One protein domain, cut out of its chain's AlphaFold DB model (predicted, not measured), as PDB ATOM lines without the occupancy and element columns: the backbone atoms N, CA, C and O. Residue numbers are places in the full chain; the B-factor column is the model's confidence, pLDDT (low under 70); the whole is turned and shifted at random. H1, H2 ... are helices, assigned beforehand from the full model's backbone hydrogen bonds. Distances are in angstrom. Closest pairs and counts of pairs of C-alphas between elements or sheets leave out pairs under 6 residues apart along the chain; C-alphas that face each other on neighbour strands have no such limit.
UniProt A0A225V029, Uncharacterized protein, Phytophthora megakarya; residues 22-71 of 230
ATOM      1  N   GLN A  22     -10.218 -54.567  -2.922       54.16
ATOM      2  CA  GLN A  22     -10.120 -56.028  -2.762       54.16
ATOM      3  C   GLN A  22     -11.188 -56.610  -1.827       54.16
ATOM      4  O   GLN A  22     -11.415 -57.816  -1.850       54.16
ATOM      5  N   GLU A  23     -11.817 -55.786  -0.990       57.69
ATOM      6  CA  GLU A  23     -12.739 -56.251   0.051       57.69
ATOM      7  C   GLU A  23     -14.200 -56.276  -0.429       57.69
ATOM      8  O   GLU A  23     -15.037 -56.953   0.167       57.69
ATOM      9  N   PHE A  24     -14.501 -55.600  -1.543       59.16
ATOM     10  CA  PHE A  24     -15.827 -55.598  -2.157       59.16
ATOM     11  C   PHE A  24     -15.862 -56.476  -3.411       59.16
ATOM     12  O   PHE A  24     -15.004 -56.334  -4.284       59.16
ATOM     13  N   PRO A  25     -16.864 -57.358  -3.551       74.31
ATOM     14  CA  PRO A  25     -17.037 -58.118  -4.774       74.31
ATOM     15  C   PRO A  25     -17.438 -57.176  -5.926       74.31
ATOM     16  O   PRO A  25     -18.324 -56.329  -5.801       74.31
ATOM     17  N   GLU A  26     -16.743 -57.319  -7.055       72.50
ATOM     18  CA  GLU A  26     -16.795 -56.419  -8.219       72.50
ATOM     19  C   GLU A  26     -18.199 -56.258  -8.819       72.50
ATOM     20  O   GLU A  26     -18.564 -55.167  -9.256       72.50
ATOM     21  N   ASN A  27     -19.019 -57.308  -8.771       75.12
ATOM     22  CA  ASN A  27     -20.409 -57.266  -9.223       75.12
ATOM     23  C   ASN A  27     -21.266 -56.324  -8.366       75.12
ATOM     24  O   ASN A  27     -21.936 -55.453  -8.906       75.12
ATOM     25  N   GLN A  28     -21.174 -56.422  -7.038       76.38
ATOM     26  CA  GLN A  28     -21.942 -55.562  -6.134       76.38
ATOM     27  C   GLN A  28     -21.512 -54.101  -6.256       76.38
ATOM     28  O   GLN A  28     -22.341 -53.200  -6.153       76.38
ATOM     29  N   LEU A  29     -20.222 -53.853  -6.490       81.31
ATOM     30  CA  LEU A  29     -19.720 -52.507  -6.744       81.31
ATOM     31  C   LEU A  29     -20.332 -51.915  -8.024       81.31
ATOM     32  O   LEU A  29     -20.781 -50.770  -8.010       81.31
ATOM     33  N   CYS A  30     -20.382 -52.698  -9.105       81.25
ATOM     34  CA  CYS A  30     -21.008 -52.282 -10.359       81.25
ATOM     35  C   CYS A  30     -22.514 -52.040 -10.192       81.25
ATOM     36  O   CYS A  30     -22.998 -50.996 -10.621       81.25
ATOM     37  N   ASP A  31     -23.241 -52.932  -9.518       82.00
ATOM     38  CA  ASP A  31     -24.691 -52.804  -9.314       82.00
ATOM     39  C   ASP A  31     -25.046 -51.536  -8.522       82.00
ATOM     40  O   ASP A  31     -25.940 -50.776  -8.901       82.00
ATOM     41  N   ASN A  32     -24.282 -51.238  -7.466       82.31
ATOM     42  CA  ASN A  32     -24.458 -50.004  -6.698       82.31
ATOM     43  C   ASN A  32     -24.155 -48.757  -7.541       82.31
ATOM     44  O   ASN A  32     -24.859 -47.754  -7.445       82.31
ATOM     45  N   LEU A  33     -23.128 -48.804  -8.395       84.81
ATOM     46  CA  LEU A  33     -22.821 -47.707  -9.312       84.81
ATOM     47  C   LEU A  33     -23.953 -47.460 -10.311       84.81
ATOM     48  O   LEU A  33     -24.319 -46.304 -10.513       84.81
ATOM     49  N   VAL A  34     -24.528 -48.519 -10.885       85.44
ATOM     50  CA  VAL A  34     -25.681 -48.439 -11.795       85.44
ATOM     51  C   VAL A  34     -26.861 -47.779 -11.097       85.44
ATOM     52  O   VAL A  34     -27.402 -46.799 -11.607       85.44
ATOM     53  N   GLN A  35     -27.213 -48.248  -9.898       83.31
ATOM     54  CA  GLN A  35     -28.320 -47.690  -9.121       83.31
ATOM     55  C   GLN A  35     -28.080 -46.210  -8.788       83.31
ATOM     56  O   GLN A  35     -28.972 -45.373  -8.918       83.31
ATOM     57  N   MET A  36     -26.852 -45.845  -8.425       82.25
ATOM     58  CA  MET A  36     -26.518 -44.461  -8.100       82.25
ATOM     59  C   MET A  36     -26.450 -43.534  -9.322       82.25
ATOM     60  O   MET A  36     -26.729 -42.337  -9.204       82.25
ATOM     61  N   MET A  37     -26.084 -44.072 -10.486       82.81
ATOM     62  CA  MET A  37     -26.157 -43.383 -11.775       82.81
ATOM     63  C   MET A  37     -27.608 -43.199 -12.233       82.81
ATOM     64  O   MET A  37     -27.936 -42.139 -12.760       82.81
ATOM     65  N   HIS A  38     -28.468 -44.186 -11.969       79.44
ATOM     66  CA  HIS A  38     -29.905 -44.143 -12.237       79.44
ATOM     67  C   HIS A  38     -30.644 -43.130 -11.337       79.44
ATOM     68  O   HIS A  38     -31.517 -42.407 -11.811       79.44
ATOM     69  N   HIS A  39     -30.262 -43.018 -10.056       77.88
ATOM     70  CA  HIS A  39     -30.892 -42.132  -9.057       77.88
ATOM     71  C   HIS A  39     -30.125 -40.817  -8.778       77.88
ATOM     72  O   HIS A  39     -30.189 -40.278  -7.672       77.88
ATOM     73  N   PRO A  40     -29.478 -40.234  -9.801       72.56
ATOM     74  CA  PRO A  40     -28.379 -39.246  -9.735       72.56
ATOM     75  C   PRO A  40     -27.827 -38.897  -8.339       72.56
ATOM     76  O   PRO A  40     -27.798 -37.733  -7.930       72.56
ATOM     77  N   CYS A  41     -27.344 -39.893  -7.595       74.69
ATOM     78  CA  CYS A  41     -26.850 -39.702  -6.227       74.69
ATOM     79  C   CYS A  41     -25.334 -39.904  -6.092       74.69
ATOM     80  O   CYS A  41     -24.804 -39.804  -4.988       74.69
ATOM     81  N   LEU A  42     -24.622 -40.059  -7.216       73.50
ATOM     82  CA  LEU A  42     -23.156 -40.141  -7.284       73.50
ATOM     83  C   LEU A  42     -22.424 -39.020  -6.527       73.50
ATOM     84  O   LEU A  42     -21.403 -39.277  -5.890       73.50
ATOM     85  N   ASP A  43     -22.941 -37.788  -6.589       69.31
ATOM     86  CA  ASP A  43     -22.311 -36.615  -5.969       69.31
ATOM     87  C   ASP A  43     -22.500 -36.571  -4.441       69.31
ATOM     88  O   ASP A  43     -21.777 -35.855  -3.745       69.31
ATOM     89  N   LYS A  44     -23.462 -37.335  -3.902       70.00
ATOM     90  CA  LYS A  44     -23.783 -37.375  -2.465       70.00
ATOM     91  C   LYS A  44     -22.914 -38.375  -1.695       70.00
ATOM     92  O   LYS A  44     -22.842 -38.309  -0.470       70.00
ATOM     93  N   THR A  45     -22.233 -39.281  -2.390       67.31
ATOM     94  CA  THR A  45     -21.492 -40.396  -1.791       67.31
ATOM     95  C   THR A  45     -19.987 -40.209  -1.996       67.31
ATOM     96  O   THR A  45     -19.456 -40.554  -3.046       67.31
ATOM     97  N   PRO A  46     -19.240 -39.701  -0.995       65.56
ATOM     98  CA  PRO A  46     -17.829 -39.321  -1.158       65.56
ATOM     99  C   PRO A  46     -16.892 -40.498  -1.473       65.56
ATOM    100  O   PRO A  46     -15.765 -40.288  -1.918       65.56
ATOM    101  N   TRP A  47     -17.340 -41.736  -1.261       71.19
ATOM    102  CA  TRP A  47     -16.574 -42.938  -1.581       71.19
ATOM    103  C   TRP A  47     -16.466 -43.200  -3.091       71.19
ATOM    104  O   TRP A  47     -15.488 -43.806  -3.522       71.19
ATOM    105  N   THR A  48     -17.380 -42.660  -3.909       69.81
ATOM    106  CA  THR A  48     -17.335 -42.792  -5.378       69.81
ATOM    107  C   THR A  48     -16.118 -42.131  -6.004       69.81
ATOM    108  O   THR A  48     -15.636 -42.574  -7.039       69.81
ATOM    109  N   GLN A  49     -15.557 -41.120  -5.338       69.25
ATOM    110  CA  GLN A  49     -14.340 -40.431  -5.770       69.25
ATOM    111  C   GLN A  49     -13.091 -41.315  -5.677       69.25
ATOM    112  O   GLN A  49     -12.050 -40.965  -6.226       69.25
ATOM    113  N   ARG A  50     -13.182 -42.434  -4.951       69.38
ATOM    114  CA  ARG A  50     -12.086 -43.387  -4.756       69.38
ATOM    115  C   ARG A  50     -12.190 -44.598  -5.682       69.38
ATOM    116  O   ARG A  50     -11.266 -45.406  -5.702       69.38
ATOM    117  N   ILE A  51     -13.292 -44.748  -6.417       71.00
ATOM    118  CA  ILE A  51     -13.513 -45.862  -7.342       71.00
ATOM    119  C   ILE A  51     -12.732 -45.606  -8.634       71.00
ATOM    120  O   ILE A  51     -12.692 -44.482  -9.130       71.00
ATOM    121  N   HIS A  52     -12.114 -46.651  -9.186       76.25
ATOM    122  CA  HIS A  52     -11.423 -46.550 -10.468       76.25
ATOM    123  C   HIS A  52     -12.409 -46.437 -11.649       76.25
ATOM    124  O   HIS A  52     -13.481 -47.040 -11.659       76.25
ATOM    125  N   ASP A  53     -11.965 -45.773 -12.719       75.31
ATOM    126  CA  ASP A  53     -12.722 -45.561 -13.962       75.31
ATOM    127  C   ASP A  53     -13.296 -46.813 -14.683       75.31
ATOM    128  O   ASP A  53     -14.364 -46.676 -15.293       75.31
ATOM    129  N   PRO A  54     -12.699 -48.031 -14.661       77.69
ATOM    130  CA  PRO A  54     -13.279 -49.171 -15.369       77.69
ATOM    131  C   PRO A  54     -14.619 -49.608 -14.766       77.69
ATOM    132  O   PRO A  54     -15.510 -49.975 -15.522       77.69
ATOM    133  N   TYR A  55     -14.825 -49.468 -13.452       78.75
ATOM    134  CA  TYR A  55     -16.107 -49.798 -12.815       78.75
ATOM    135  C   TYR A  55     -17.235 -48.870 -13.273       78.75
ATOM    136  O   TYR A  55     -18.350 -49.320 -13.517       78.75
ATOM    137  N   PHE A  56     -16.933 -47.584 -13.470       77.81
ATOM    138  CA  PHE A  56     -17.884 -46.641 -14.062       77.81
ATOM    139  C   PHE A  56     -18.192 -46.971 -15.520       77.81
ATOM    140  O   PHE A  56     -19.314 -46.769 -15.970       77.81
ATOM    141  N   THR A  57     -17.206 -47.483 -16.258       82.00
ATOM    142  CA  THR A  57     -17.396 -47.886 -17.655       82.00
ATOM    143  C   THR A  57     -18.322 -49.097 -17.742       82.00
ATOM    144  O   THR A  57     -19.264 -49.088 -18.529       82.00
ATOM    145  N   THR A  58     -18.107 -50.107 -16.895       82.50
ATOM    146  CA  THR A  58     -18.981 -51.283 -16.803       82.50
ATOM    147  C   THR A  58     -20.397 -50.893 -16.380       82.50
ATOM    148  O   THR A  58     -21.353 -51.332 -17.013       82.50
ATOM    149  N   ALA A  59     -20.533 -50.017 -15.379       83.31
ATOM    150  CA  ALA A  59     -21.825 -49.515 -14.915       83.31
ATOM    151  C   ALA A  59     -22.578 -48.687 -15.978       83.31
ATOM    152  O   ALA A  59     -23.798 -48.766 -16.070       83.31
ATOM    153  N   ASP A  60     -21.880 -47.907 -16.814       81.12
ATOM    154  CA  ASP A  60     -22.522 -47.167 -17.914       81.12
ATOM    155  C   ASP A  60     -23.057 -48.120 -18.992       81.12
ATOM    156  O   ASP A  60     -24.137 -47.902 -19.537       81.12
ATOM    157  N   VAL A  61     -22.329 -49.202 -19.289       85.69
ATOM    158  CA  VAL A  61     -22.772 -50.222 -20.252       85.69
ATOM    159  C   VAL A  61     -24.014 -50.952 -19.746       85.69
ATOM    160  O   VAL A  61     -24.962 -51.137 -20.508       85.69
ATOM    161  N   THR A  62     -24.041 -51.344 -18.472       82.94
ATOM    162  CA  THR A  62     -25.197 -52.030 -17.879       82.94
ATOM    163  C   THR A  62     -26.404 -51.107 -17.742       82.94
ATOM    164  O   THR A  62     -27.507 -51.523 -18.082       82.94
ATOM    165  N   LEU A  63     -26.215 -49.844 -17.342       81.44
ATOM    166  CA  LEU A  63     -27.301 -48.862 -17.270       81.44
ATOM    167  C   LEU A  63     -27.953 -48.625 -18.640       81.44
ATOM    168  O   LEU A  63     -29.175 -48.619 -18.741       81.44
ATOM    169  N   ARG A  64     -27.147 -48.502 -19.705       82.00
ATOM    170  CA  ARG A  64     -27.661 -48.406 -21.083       82.00
ATOM    171  C   ARG A  64     -28.439 -49.651 -21.501       82.00
ATOM    172  O   ARG A  64     -29.405 -49.531 -22.239       82.00
ATOM    173  N   GLY A  65     -28.021 -50.834 -21.052       76.62
ATOM    174  CA  GLY A  65     -28.742 -52.081 -21.315       76.62
ATOM    175  C   GLY A  65     -30.117 -52.131 -20.643       76.62
ATOM    176  O   GLY A  65     -31.072 -52.591 -21.259       76.62
ATOM    177  N   ILE A  66     -30.225 -51.619 -19.414       72.31
ATOM    178  CA  ILE A  66     -31.494 -51.536 -18.673       72.31
ATOM    179  C   ILE A  66     -32.433 -50.503 -19.310       72.31
ATOM    180  O   ILE A  66     -33.602 -50.799 -19.513       72.31
ATOM    181  N   GLU A  67     -31.920 -49.333 -19.707       61.81
ATOM    182  CA  GLU A  67     -32.715 -48.291 -20.380       61.81
ATOM    183  C   GLU A  67     -33.330 -48.783 -21.701       61.81
ATOM    184  O   GLU A  67     -34.441 -48.398 -22.055       61.81
ATOM    185  N   ILE A  68     -32.621 -49.661 -22.417       60.28
ATOM    186  CA  ILE A  68     -33.144 -50.305 -23.625       60.28
ATOM    187  C   ILE A  68     -34.239 -51.309 -23.249       60.28
ATOM    188  O   ILE A  68     -35.324 -51.219 -23.806       60.28
ATOM    189  N   ALA A  69     -34.004 -52.190 -22.269       57.53
ATOM    190  CA  ALA A  69     -34.973 -53.204 -21.838       57.53
ATOM    191  C   ALA A  69     -36.283 -52.613 -21.273       57.53
ATOM    192  O   ALA A  69     -37.357 -53.144 -21.548       57.53
ATOM    193  N   ASP A  70     -36.213 -51.495 -20.545       52.66
ATOM    194  CA  ASP A  70     -37.392 -50.779 -20.032       52.66
ATOM    195  C   ASP A  70     -38.157 -50.018 -21.136       52.66
ATOM    196  O   ASP A  70     -39.293 -49.595 -20.925       52.66
ATOM    197  N   SER A  71     -37.561 -49.856 -22.325       50.84
ATOM    198  CA  SER A  71     -38.202 -49.254 -23.498       50.84
ATOM    199  C   SER A  71     -38.868 -50.279 -24.432       50.84
ATOM    200  O   SER A  71     -39.534 -49.857 -25.376       50.84
TER     201      SER A  71
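What this domain is: This is residues 22 to 71 of the 230 residues of an uncharacterized protein of Phytophthora megakarya (UniProt A0A225V029). The long helix H3 and the shorter H1 cross as a slanted X, and between them along the chain a loop with the one-turn helix H2 swings out to one side and comes back. The 50 printed residues hold three named helices, in the order H1, H2, H3, and no named strand: all helix. The whole is compact, with a radius of gyration of the C-alphas of 11.0 A, yet elongated, spanning 34 by 22 by 15 A.

Where its parts are: Find C-alpha 53 at (-12.722, -45.561, -13.962); from there H3, residues 53 to 69, runs 24.8 A to C-alpha 69 at (-34.973, -53.204, -21.838). H1, residues 26 to 38, begins at (-16.795, -56.419, -8.219) and is 18.4 A long. H2 is residues 46 to 50, 7.9 A.

How they stand to each other: Look at Val 34 and Ala 59: their C-alphas, 5.1 A apart, are the closest where H1 and H3 touch. The two run the same way at a steep tilt of 61 degrees. H2 is apart from H3, and only just apart from H1, with closest C-alphas at 8.4 A. In H1 and H3 every O i to N i+4 pair is within hydrogen-bond range; in H2, 0 of 1 is, and 1 of 2 O i to N i+3 pairs.

The domain as a whole: The C-alphas of Gln 22 and Ser 71, the two farthest apart, are 35.6 A from each other. The printed part has no cut. The link H1 to H2 is short, and H2 to H3 tight. Mean pLDDT of the printed part is 73.9; look for values under 70 at residues 22 to 24, 43, 45 to 46, 48 to 50 and 67 to 71.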